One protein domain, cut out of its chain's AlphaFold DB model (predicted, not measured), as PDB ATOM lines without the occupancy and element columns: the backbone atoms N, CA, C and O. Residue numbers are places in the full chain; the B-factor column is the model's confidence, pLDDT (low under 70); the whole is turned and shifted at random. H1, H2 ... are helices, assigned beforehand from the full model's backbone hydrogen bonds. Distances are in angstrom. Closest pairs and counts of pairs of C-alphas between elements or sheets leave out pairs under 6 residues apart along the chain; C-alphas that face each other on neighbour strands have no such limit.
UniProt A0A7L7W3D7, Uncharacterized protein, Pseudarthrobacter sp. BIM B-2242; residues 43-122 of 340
ATOM      1  N   LEU A  43       1.045  86.131  56.541       49.97
ATOM      2  CA  LEU A  43       2.106  85.554  57.373       49.97
ATOM      3  C   LEU A  43       3.169  84.830  56.538       49.97
ATOM      4  O   LEU A  43       4.354  85.015  56.795       49.97
ATOM      5  N   ASP A  44       2.765  84.084  55.506       52.50
ATOM      6  CA  ASP A  44       3.704  83.412  54.594       52.50
ATOM      7  C   ASP A  44       4.537  84.450  53.821       52.50
ATOM      8  O   ASP A  44       5.751  84.312  53.676       52.50
ATOM      9  N   SER A  45       3.906  85.542  53.380       59.81
ATOM     10  CA  SER A  45       4.594  86.642  52.690       59.81
ATOM     11  C   SER A  45       5.590  87.365  53.605       59.81
ATOM     12  O   SER A  45       6.698  87.703  53.186       59.81
ATOM     13  N   LEU A  46       5.221  87.572  54.874       61.34
ATOM     14  CA  LEU A  46       6.098  88.166  55.883       61.34
ATOM     15  C   LEU A  46       7.280  87.245  56.211       61.34
ATOM     16  O   LEU A  46       8.417  87.708  56.284       61.34
ATOM     17  N   ALA A  47       7.035  85.942  56.344       65.25
ATOM     18  CA  ALA A  47       8.064  84.955  56.640       65.25
ATOM     19  C   ALA A  47       9.085  84.814  55.497       65.25
ATOM     20  O   ALA A  47      10.292  84.771  55.749       65.25
ATOM     21  N   VAL A  48       8.626  84.847  54.241       68.06
ATOM     22  CA  VAL A  48       9.496  84.895  53.053       68.06
ATOM     23  C   VAL A  48      10.342  86.176  53.035       68.06
ATOM     24  O   VAL A  48      11.551  86.101  52.810       68.06
ATOM     25  N   GLY A  49       9.756  87.340  53.336       65.44
ATOM     26  CA  GLY A  49      10.492  88.613  53.402       65.44
ATOM     27  C   GLY A  49      11.541  88.666  54.523       65.44
ATOM     28  O   GLY A  49      12.639  89.211  54.353       65.44
ATOM     29  N   VAL A  50      11.248  88.048  55.668       66.62
ATOM     30  CA  VAL A  50      12.220  87.864  56.756       66.62
ATOM     31  C   VAL A  50      13.359  86.960  56.305       66.62
ATOM     32  O   VAL A  50      14.527  87.317  56.475       66.62
ATOM     33  N   ALA A  51      13.039  85.791  55.747       72.81
ATOM     34  CA  ALA A  51      14.040  84.839  55.286       72.81
ATOM     35  C   ALA A  51      14.968  85.486  54.248       72.81
ATOM     36  O   ALA A  51      16.187  85.376  54.377       72.81
ATOM     37  N   GLY A  52      14.417  86.264  53.309       72.75
ATOM     38  CA  GLY A  52      15.199  87.051  52.353       72.75
ATOM     39  C   GLY A  52      16.144  88.043  53.029       72.75
ATOM     40  O   GLY A  52      17.317  88.140  52.669       72.75
ATOM     41  N   SER A  53      15.689  88.728  54.080       71.06
ATOM     42  CA  SER A  53      16.527  89.670  54.836       71.06
ATOM     43  C   SER A  53      17.677  88.981  55.577       71.06
ATOM     44  O   SER A  53      18.810  89.473  55.559       71.06
ATOM     45  N   LEU A  54      17.428  87.810  56.169       72.88
ATOM     46  CA  LEU A  54      18.462  86.993  56.811       72.88
ATOM     47  C   LEU A  54      19.476  86.464  55.789       72.88
ATOM     48  O   LEU A  54      20.683  86.520  56.031       72.88
ATOM     49  N   VAL A  55      18.998  86.000  54.634       77.31
ATOM     50  CA  VAL A  55      19.828  85.508  53.527       77.31
ATOM     51  C   VAL A  55      20.736  86.613  52.989       77.31
ATOM     52  O   VAL A  55      21.938  86.388  52.846       77.31
ATOM     53  N   ARG A  56      20.218  87.831  52.785       84.00
ATOM     54  CA  ARG A  56      21.030  89.002  52.401       84.00
ATOM     55  C   ARG A  56      22.113  89.313  53.431       84.00
ATOM     56  O   ARG A  56      23.272  89.504  53.070       84.00
ATOM     57  N   SER A  57      21.765  89.319  54.717       77.06
ATOM     58  CA  SER A  57      22.730  89.562  55.799       77.06
ATOM     59  C   SER A  57      23.853  88.513  55.824       77.06
ATOM     60  O   SER A  57      25.041  88.846  55.925       77.06
ATOM     61  N   ARG A  58      23.503  87.231  55.658       78.94
ATOM     62  CA  ARG A  58      24.482  86.142  55.616       78.94
ATOM     63  C   ARG A  58      25.342  86.184  54.348       78.94
ATOM     64  O   ARG A  58      26.555  86.047  54.467       78.94
ATOM     65  N   SER A  59      24.753  86.453  53.182       84.94
ATOM     66  CA  SER A  59      25.480  86.665  51.917       84.94
ATOM     67  C   SER A  59      26.543  87.760  52.060       84.94
ATOM     68  O   SER A  59      27.725  87.527  51.800       84.94
ATOM     69  N   ASN A  60      26.159  88.917  52.613       81.81
ATOM     70  CA  ASN A  60      27.081  90.023  52.891       81.81
ATOM     71  C   ASN A  60      28.230  89.618  53.831       81.81
ATOM     72  O   ASN A  60      29.357  90.096  53.690       81.81
ATOM     73  N   THR A  61      27.965  88.726  54.790       82.00
ATOM     74  CA  THR A  61      28.991  88.207  55.705       82.00
ATOM     75  C   THR A  61      30.013  87.335  54.977       82.00
ATOM     76  O   THR A  61      31.213  87.503  55.212       82.00
ATOM     77  N   GLU A  62      29.567  86.444  54.087       83.69
ATOM     78  CA  GLU A  62      30.442  85.587  53.270       83.69
ATOM     79  C   GLU A  62      31.297  86.425  52.306       83.69
ATOM     80  O   GLU A  62      32.523  86.278  52.275       83.69
ATOM     81  N   ILE A  63      30.687  87.392  51.607       86.56
ATOM     82  CA  ILE A  63      31.400  88.341  50.734       86.56
ATOM     83  C   ILE A  63      32.437  89.137  51.525       86.56
ATOM     84  O   ILE A  63      33.605  89.206  51.136       86.56
ATOM     85  N   GLY A  64      32.038  89.701  52.666       85.69
ATOM     86  CA  GLY A  64      32.947  90.452  53.525       85.69
ATOM     87  C   GLY A  64      34.074  89.581  54.088       85.69
ATOM     88  O   GLY A  64      35.181  90.070  54.305       85.69
ATOM     89  N   SER A  65      33.827  88.289  54.326       86.44
ATOM     90  CA  SER A  65      34.853  87.332  54.755       86.44
ATOM     91  C   SER A  65      35.902  87.115  53.666       86.44
ATOM     92  O   SER A  65      37.100  87.204  53.946       86.44
ATOM     93  N   TRP A  66      35.461  86.922  52.420       86.69
ATOM     94  CA  TRP A  66      36.344  86.807  51.261       86.69
ATOM     95  C   TRP A  66      37.166  88.083  51.037       86.69
ATOM     96  O   TRP A  66      38.389  88.001  50.928       86.69
ATOM     97  N   GLN A  67      36.533  89.262  51.069       84.06
ATOM     98  CA  GLN A  67      37.228  90.552  50.935       84.06
ATOM     99  C   GLN A  67      38.311  90.710  52.009       84.06
ATOM    100  O   GLN A  67      39.481  90.905  51.693       84.06
ATOM    101  N   ARG A  68      37.964  90.484  53.284       84.12
ATOM    102  CA  ARG A  68      38.931  90.541  54.394       84.12
ATOM    103  C   ARG A  68      40.060  89.519  54.268       84.12
ATOM    104  O   ARG A  68      41.135  89.755  54.811       84.12
ATOM    105  N   HIS A  69      39.820  88.369  53.643       82.25
ATOM    106  CA  HIS A  69      40.861  87.374  53.392       82.25
ATOM    107  C   HIS A  69      41.839  87.846  52.308       82.25
ATOM    108  O   HIS A  69      43.044  87.637  52.449       82.25
ATOM    109  N   MET A  70      41.343  88.524  51.271       81.00
ATOM    110  CA  MET A  70      42.180  89.113  50.220       81.00
ATOM    111  C   MET A  70      42.956  90.339  50.714       81.00
ATOM    112  O   MET A  70      44.128  90.494  50.381       81.00
ATOM    113  N   ASP A  71      42.360  91.139  51.597       74.00
ATOM    114  CA  ASP A  71      42.979  92.352  52.145       74.00
ATOM    115  C   ASP A  71      44.050  92.073  53.228       74.00
ATOM    116  O   ASP A  71      44.731  92.994  53.694       74.00
ATOM    117  N   LYS A  72      44.222  90.814  53.667       73.50
ATOM    118  CA  LYS A  72      45.153  90.424  54.743       73.50
ATOM    119  C   LYS A  72      46.474  89.837  54.226       73.50
ATOM    120  O   LYS A  72      46.509  88.930  53.399       73.50
ATOM    121  N   GLY A  73      47.578  90.253  54.857       68.25
ATOM    122  CA  GLY A  73      48.876  89.568  54.797       68.25
ATOM    123  C   GLY A  73      49.490  89.480  53.394       68.25
ATOM    124  O   GLY A  73      49.620  90.488  52.709       68.25
ATOM    125  N   ILE A  74      49.877  88.262  52.989       59.09
ATOM    126  CA  ILE A  74      50.635  87.923  51.761       59.09
ATOM    127  C   ILE A  74      49.902  88.324  50.460       59.09
ATOM    128  O   ILE A  74      50.532  88.444  49.409       59.09
ATOM    129  N   ASN A  75      48.588  88.558  50.522       60.88
ATOM    130  CA  ASN A  75      47.769  88.933  49.367       60.88
ATOM    131  C   ASN A  75      47.611  90.449  49.179       60.88
ATOM    132  O   ASN A  75      47.173  90.865  48.114       60.88
ATOM    133  N   ARG A  76      48.021  91.274  50.156       61.34
ATOM    134  CA  ARG A  76      47.840  92.737  50.122       61.34
ATOM    135  C   ARG A  76      48.575  93.418  48.963       61.34
ATOM    136  O   ARG A  76      48.083  94.400  48.420       61.34
ATOM    137  N   ASP A  77      49.736  92.883  48.596       68.50
ATOM    138  CA  ASP A  77      50.597  93.437  47.542       68.50
ATOM    139  C   ASP A  77      50.363  92.764  46.175       68.50
ATOM    140  O   ASP A  77      51.076  93.037  45.206       68.50
ATOM    141  N   ARG A  78      49.374  91.864  46.076       70.31
ATOM    142  CA  ARG A  78      48.953  91.226  44.822       70.31
ATOM    143  C   ARG A  78      47.659  91.874  44.326       70.31
ATOM    144  O   ARG A  78      46.847  92.298  45.142       70.31
ATOM    145  N   PRO A  79      47.429  91.940  43.003       73.44
ATOM    146  CA  PRO A  79      46.138  92.372  42.488       73.44
ATOM    147  C   PRO A  79      45.044  91.446  43.030       73.44
ATOM    148  O   PRO A  79      45.130  90.226  42.864       73.44
ATOM    149  N   THR A  80      44.041  92.028  43.691       74.44
ATOM    150  CA  THR A  80      42.886  91.292  44.212       74.44
ATOM    151  C   THR A  80      42.242  90.525  43.055       74.44
ATOM    152  O   THR A  80      41.853  91.152  42.063       74.44
ATOM    153  N   PRO A  81      42.146  89.185  43.126       79.75
ATOM    154  CA  PRO A  81      41.471  88.419  42.089       79.75
ATOM    155  C   PRO A  81      39.994  88.834  42.007       79.75
ATOM    156  O   PRO A  81      39.440  89.318  42.999       79.75
ATOM    157  N   PRO A  82      39.334  88.642  40.850       84.94
ATOM    158  CA  PRO A  82      37.898  88.866  40.754       84.94
ATOM    159  C   PRO A  82      37.161  88.002  41.782       84.94
ATOM    160  O   PRO A  82      37.607  86.904  42.132       84.94
ATOM    161  N   MET A  83      36.033  88.518  42.277       87.75
ATOM    162  CA  MET A  83      35.189  87.773  43.203       87.75
ATOM    163  C   MET A  83      34.763  86.452  42.546       87.75
ATOM    164  O   MET A  83      34.338  86.480  41.391       87.75
ATOM    165  N   PRO A  84      34.871  85.308  43.245       91.00
ATOM    166  CA  PRO A  84      34.436  84.028  42.707       91.00
ATOM    167  C   PRO A  84      32.982  84.080  42.233       91.00
ATOM    168  O   PRO A  84      32.115  84.554  42.970       91.00
ATOM    169  N   ASP A  85      32.705  83.509  41.058       90.94
ATOM    170  CA  ASP A  85      31.360  83.483  40.459       90.94
ATOM    171  C   ASP A  85      30.305  82.895  41.409       90.94
ATOM    172  O   ASP A  85      29.162  83.340  41.438       90.94
ATOM    173  N   VAL A  86      30.705  81.944  42.263       89.94
ATOM    174  CA  VAL A  86      29.838  81.339  43.287       89.94
ATOM    175  C   VAL A  86      29.318  82.369  44.300       89.94
ATOM    176  O   VAL A  86      28.175  82.248  44.739       89.94
ATOM    177  N   LEU A  87      30.121  83.374  44.672       88.38
ATOM    178  CA  LEU A  87      29.706  84.441  45.595       88.38
ATOM    179  C   LEU A  87      28.873  85.513  44.887       88.38
ATOM    180  O   LEU A  87      27.911  86.006  45.469       88.38
ATOM    181  N   VAL A  88      29.191  85.826  43.627       90.88
ATOM    182  CA  VAL A  88      28.388  86.746  42.798       90.88
ATOM    183  C   VAL A  88      26.982  86.184  42.583       90.88
ATOM    184  O   VAL A  88      25.985  86.880  42.766       90.88
ATOM    185  N   GLU A  89      26.887  84.897  42.254       91.56
ATOM    186  CA  GLU A  89      25.611  84.215  42.042       91.56
ATOM    187  C   GLU A  89      24.848  83.967  43.353       91.56
ATOM    188  O   GLU A  89      23.617  83.938  43.366       91.56
ATOM    189  N   LEU A  90      25.553  83.799  44.476       89.94
ATOM    190  CA  LEU A  90      24.938  83.784  45.805       89.94
ATOM    191  C   LEU A  90      24.298  85.140  46.134       89.94
ATOM    192  O   LEU A  90      23.152  85.167  46.573       89.94
ATOM    193  N   ASP A  91      24.991  86.251  45.873       89.88
ATOM    194  CA  ASP A  91      24.462  87.593  46.127       89.88
ATOM    195  C   ASP A  91      23.251  87.911  45.255       89.88
ATOM    196  O   ASP A  91      22.219  88.356  45.754       89.88
ATOM    197  N   ARG A  92      23.325  87.589  43.958       92.75
ATOM    198  CA  ARG A  92      22.200  87.758  43.029       92.75
ATOM    199  C   ARG A  92      20.948  87.037  43.532       92.75
ATOM    200  O   ARG A  92      19.863  87.618  43.546       92.75
ATOM    201  N   ARG A  93      21.099  85.781  43.966       90.00
ATOM    202  CA  ARG A  93      20.001  84.983  44.533       90.00
ATOM    203  C   ARG A  93      19.533  85.522  45.885       90.00
ATOM    204  O   ARG A  93      18.335  85.522  46.140       90.00
ATOM    205  N   ALA A  94      20.429  86.045  46.720       85.38
ATOM    206  CA  ALA A  94      20.071  86.673  47.990       85.38
ATOM    207  C   ALA A  94      19.256  87.969  47.811       85.38
ATOM    208  O   ALA A  94      18.290  88.198  48.537       85.38
ATOM    209  N   GLN A  95      19.605  88.808  46.831       86.06
ATOM    210  CA  GLN A  95      18.874  90.046  46.527       86.06
ATOM    211  C   GLN A  95      17.474  89.784  45.959       86.06
ATOM    212  O   GLN A  95      16.559  90.561  46.210       86.06
ATOM    213  N   GLY A  96      17.309  88.692  45.208       84.06
ATOM    214  CA  GLY A  96      16.036  88.285  44.609       84.06
ATOM    215  C   GLY A  96      15.267  87.219  45.390       84.06
ATOM    216  O   GLY A  96      14.318  86.664  44.836       84.06
ATOM    217  N   PHE A  97      15.679  86.898  46.621       82.25
ATOM    218  CA  PHE A  97      15.254  85.698  47.353       82.25
ATOM    219  C   PHE A  97      13.734  85.499  47.379       82.25
ATOM    220  O   PHE A  97      13.234  84.410  47.102       82.25
ATOM    221  N   GLU A  98      12.989  86.569  47.646       80.25
ATOM    222  CA  GLU A  98      11.531  86.559  47.772       80.25
ATOM    223  C   GLU A  98      10.809  86.175  46.474       80.25
ATOM    224  O   GLU A  98       9.667  85.727  46.509       80.25
ATOM    225  N   THR A  99      11.474  86.340  45.331       81.88
ATOM    226  CA  THR A  99      10.933  86.052  43.996       81.88
ATOM    227  C   THR A  99      11.432  84.733  43.410       81.88
ATOM    228  O   THR A  99      10.969  84.326  42.344       81.88
ATOM    229  N   LEU A 100      12.365  84.061  44.092       78.94
ATOM    230  CA  LEU A 100      12.878  82.766  43.661       78.94
ATOM    231  C   LEU A 100      11.808  81.667  43.800       78.94
ATOM    232  O   LEU A 100      11.019  81.693  44.751       78.94
ATOM    233  N   PRO A 101      11.810  80.655  42.911       83.75
ATOM    234  CA  PRO A 101      11.078  79.415  43.128       83.75
ATOM    235  C   PRO A 101      11.457  78.766  44.459       83.75
ATOM    236  O   PRO A 101      12.583  78.897  44.939       83.75
ATOM    237  N   ARG A 102      10.531  78.002  45.041       77.75
ATOM    238  CA  ARG A 102      10.730  77.408  46.365       77.75
ATOM    239  C   ARG A 102      11.982  76.527  46.464       77.75
ATOM    240  O   ARG A 102      12.753  76.656  47.408       77.75
ATOM    241  N   GLU A 103      12.201  75.666  45.478       80.50
ATOM    242  CA  GLU A 103      13.383  74.795  45.432       80.50
ATOM    243  C   GLU A 103      14.688  75.611  45.421       80.50
ATOM    244  O   GLU A 103      15.669  75.242  46.066       80.50
ATOM    245  N   GLU A 104      14.687  76.772  44.761       82.62
ATOM    246  CA  GLU A 104      15.838  77.677  44.730       82.62
ATOM    247  C   GLU A 104      16.022  78.432  46.054       82.62
ATOM    248  O   GLU A 104      17.158  78.597  46.503       82.62
ATOM    249  N   GLN A 105      14.935  78.841  46.719       80.19
ATOM    250  CA  GLN A 105      14.995  79.408  48.073       80.19
ATOM    251  C   GLN A 105      15.631  78.414  49.053       80.19
ATOM    252  O   GLN A 105      16.517  78.781  49.828       80.19
ATOM    253  N   GLU A 106      15.230  77.144  48.996       82.88
ATOM    254  CA  GLU A 106      15.793  76.090  49.842       82.88
ATOM    255  C   GLU A 106      17.265  75.817  49.526       82.88
ATOM    256  O   GLU A 106      18.068  75.736  50.456       82.88
ATOM    257  N   ALA A 107      17.643  75.779  48.246       87.44
ATOM    258  CA  ALA A 107      19.032  75.596  47.828       87.44
ATOM    259  C   ALA A 107      19.951  76.738  48.300       87.44
ATOM    260  O   ALA A 107      21.093  76.492  48.697       87.44
ATOM    261  N   VAL A 108      19.472  77.989  48.294       85.56
ATOM    262  CA  VAL A 108      20.221  79.138  48.837       85.56
ATOM    263  C   VAL A 108      20.399  79.003  50.349       85.56
ATOM    264  O   VAL A 108      21.494  79.231  50.866       85.56
ATOM    265  N   LEU A 109      19.351  78.587  51.064       83.00
ATOM    266  CA  LEU A 109      19.425  78.341  52.504       83.00
ATOM    267  C   LEU A 109      20.372  77.182  52.846       83.00
ATOM    268  O   LEU A 109      21.122  77.290  53.817       83.00
ATOM    269  N   ASP A 110      20.393  76.117  52.042       86.19
ATOM    270  CA  ASP A 110      21.354  75.015  52.168       86.19
ATOM    271  C   ASP A 110      22.789  75.486  51.962       86.19
ATOM    272  O   ASP A 110      23.652  75.226  52.801       86.19
ATOM    273  N   GLN A 111      23.037  76.240  50.889       88.00
ATOM    274  CA  GLN A 111      24.360  76.778  50.577       88.00
ATOM    275  C   GLN A 111      24.901  77.676  51.702       88.00
ATOM    276  O   GLN A 111      26.102  77.682  51.969       88.00
ATOM    277  N   LEU A 112      24.021  78.418  52.380       81.62
ATOM    278  CA  LEU A 112      24.369  79.297  53.498       81.62
ATOM    279  C   LEU A 112      24.371  78.596  54.868       81.62
ATOM    280  O   LEU A 112      24.628  79.250  55.881       81.62
ATOM    281  N   ASN A 113      24.097  77.287  54.922       80.38
ATOM    282  CA  ASN A 113      23.916  76.511  56.155       80.38
ATOM    283  C   ASN A 113      22.844  77.096  57.100       80.38
ATOM    284  O   ASN A 113      22.959  77.021  58.324       80.38
ATOM    285  N   MET A 114      21.779  77.676  56.544       72.38
ATOM    286  CA  MET A 114      20.699  78.352  57.274       72.38
ATOM    287  C   MET A 114      19.499  77.425  57.501       72.38
ATOM    288  O   MET A 114      18.356  77.797  57.240       72.38
ATOM    289  N   GLN A 115      19.752  76.206  57.993       69.44
ATOM    290  CA  GLN A 115      18.728  75.158  58.086       69.44
ATOM    291  C   GLN A 115      17.490  75.591  58.872       69.44
ATOM    292  O   GLN A 115      16.384  75.352  58.406       69.44
ATOM    293  N   GLY A 116      17.622  76.296  59.999       62.12
ATOM    294  CA  GLY A 116      16.420  76.717  60.716       62.12
ATOM    295  C   GLY A 116      15.737  77.965  60.172       62.12
ATOM    296  O   GLY A 116      14.628  78.250  60.594       62.12
ATOM    297  N   VAL A 117      16.318  78.686  59.209       69.38
ATOM    298  CA  VAL A 117      15.566  79.716  58.466       69.38
ATOM    299  C   VAL A 117      14.595  79.057  57.485       69.38
ATOM    300  O   VAL A 117      13.550  79.634  57.197       69.38
ATOM    301  N   LYS A 118      14.846  77.808  57.062       70.38
ATOM    302  CA  LYS A 118      13.865  77.022  56.293       70.38
ATOM    303  C   LYS A 118      12.554  76.830  57.052       70.38
ATOM    304  O   LYS A 118      11.507  76.763  56.421       70.38
ATOM    305  N   HIS A 119      12.597  76.824  58.384       66.69
ATOM    306  CA  HIS A 119      11.402  76.716  59.214       66.69
ATOM    307  C   HIS A 119      10.444  77.900  59.062       66.69
ATOM    308  O   HIS A 119       9.237  77.707  59.158       66.69
ATOM    309  N   LEU A 120      10.955  79.105  58.776       65.56
ATOM    310  CA  LEU A 120      10.114  80.265  58.453       65.56
ATOM    311  C   LEU A 120       9.367  80.076  57.138       65.56
ATOM    312  O   LEU A 120       8.326  80.674  56.908       65.56
ATOM    313  N   LEU A 121       9.927  79.264  56.252       69.25
ATOM    314  CA  LEU A 121       9.377  79.050  54.937       69.25
ATOM    315  C   LEU A 121       8.380  77.880  54.924       69.25
ATOM    316  O   LEU A 121       7.736  77.642  53.908       69.25
ATOM    317  N   GLU A 122       8.244  77.100  55.994       63.88
ATOM    318  CA  GLU A 122       7.230  76.042  56.050       63.88
ATOM    319  C   GLU A 122       5.810  76.645  55.959       63.88
ATOM    320  O   GLU A 122       5.558  77.678  56.576       63.88
TER     321      GLU A 122
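Overview. This is residues 43 to 122 of the 340 residues of an uncharacterized protein of Pseudarthrobacter sp. BIM B-2242 (UniProt A0A7L7W3D7). One long helix, H1, makes most of the length of the domain, and three shorter helices are gathered along one part of its length: H2 folds back over the middle of H1, on its residues 52 to 63, H4 packs on residues 44 to 51 near the first residue of H1, and H3 links the two, packing on H4 and only just touching H2. At the far end of H1 a long loop turns back toward H2, and its residues 72 to 77 stick out. The printed part has 80 residues, with four named helices in the order H1, H2, H3, H4 and no named strand; the class is all helix. It is loose, with a radius of gyration of the C-alphas of 14.7 A, and has the outline of a rod of 50 by 18 by 16 A.

Arrangement. H1, residues 43 to 70, touches H2, residues 85 to 95, with its residues 52 to 63 alone; the closest C-alphas are those of Arg 56 and Ala 94, 5.1 A apart. These two form a helical hairpin and run opposite ways at a shallow tilt of 31 degrees. H3, residues 102 to 111, only just touches H2, with 3 pairs of C-alphas within 8 A, the closest being those of Arg 93 and Val 108, 7.3 A apart; they run opposite ways at a steep tilt of 52 degrees. H3 is close to H1 but not clearly touching it, the closest C-alphas being those of Val 55 and Leu 109 at 7.3 A. H3 and H4, residues 115 to 121, form a second helical hairpin at a shallow tilt of 24 degrees, with the C-alphas of Leu 109 and Gln 115 closest at 6.5 A. H4 touches H1 at residues 44 to 51 alone, where the C-alphas of Ala 47 and Leu 120 are closest at 5.4 A; they run opposite ways at a shallow tilt of 33 degrees, only just short of steep. H2 and H4 are apart. In H1, H2 and H3 every O i to N i+4 pair is within hydrogen-bond range; in H4 0 of 3 are, while 4 of 4 O i to N i+3 pairs are.

Along the chain. H1 runs 40.9 A from C-alpha 43 at (2.106, 85.554, 57.373) to C-alpha 70 at (42.180, 89.113, 50.220). H2 is 15.4 A long, H3 14.3 A and H4 10.6 A, ending at C-alpha 121 at (9.377, 79.050, 54.937).

Size, cuts and confidence. The C-alphas of Leu 43 and Asp 77 are the farthest apart, at 50.1 A. The printed part has no cut. The link from H1 to H2 is long, 14 residues, and residues 72 to 77 stand free; the link from H2 to H3 is short and that from H3 to H4 tight. The mean pLDDT of the printed part is 77.7, with residues 43 to 50, 73 to 77, 115 to 117 and 119 to 122 under 70.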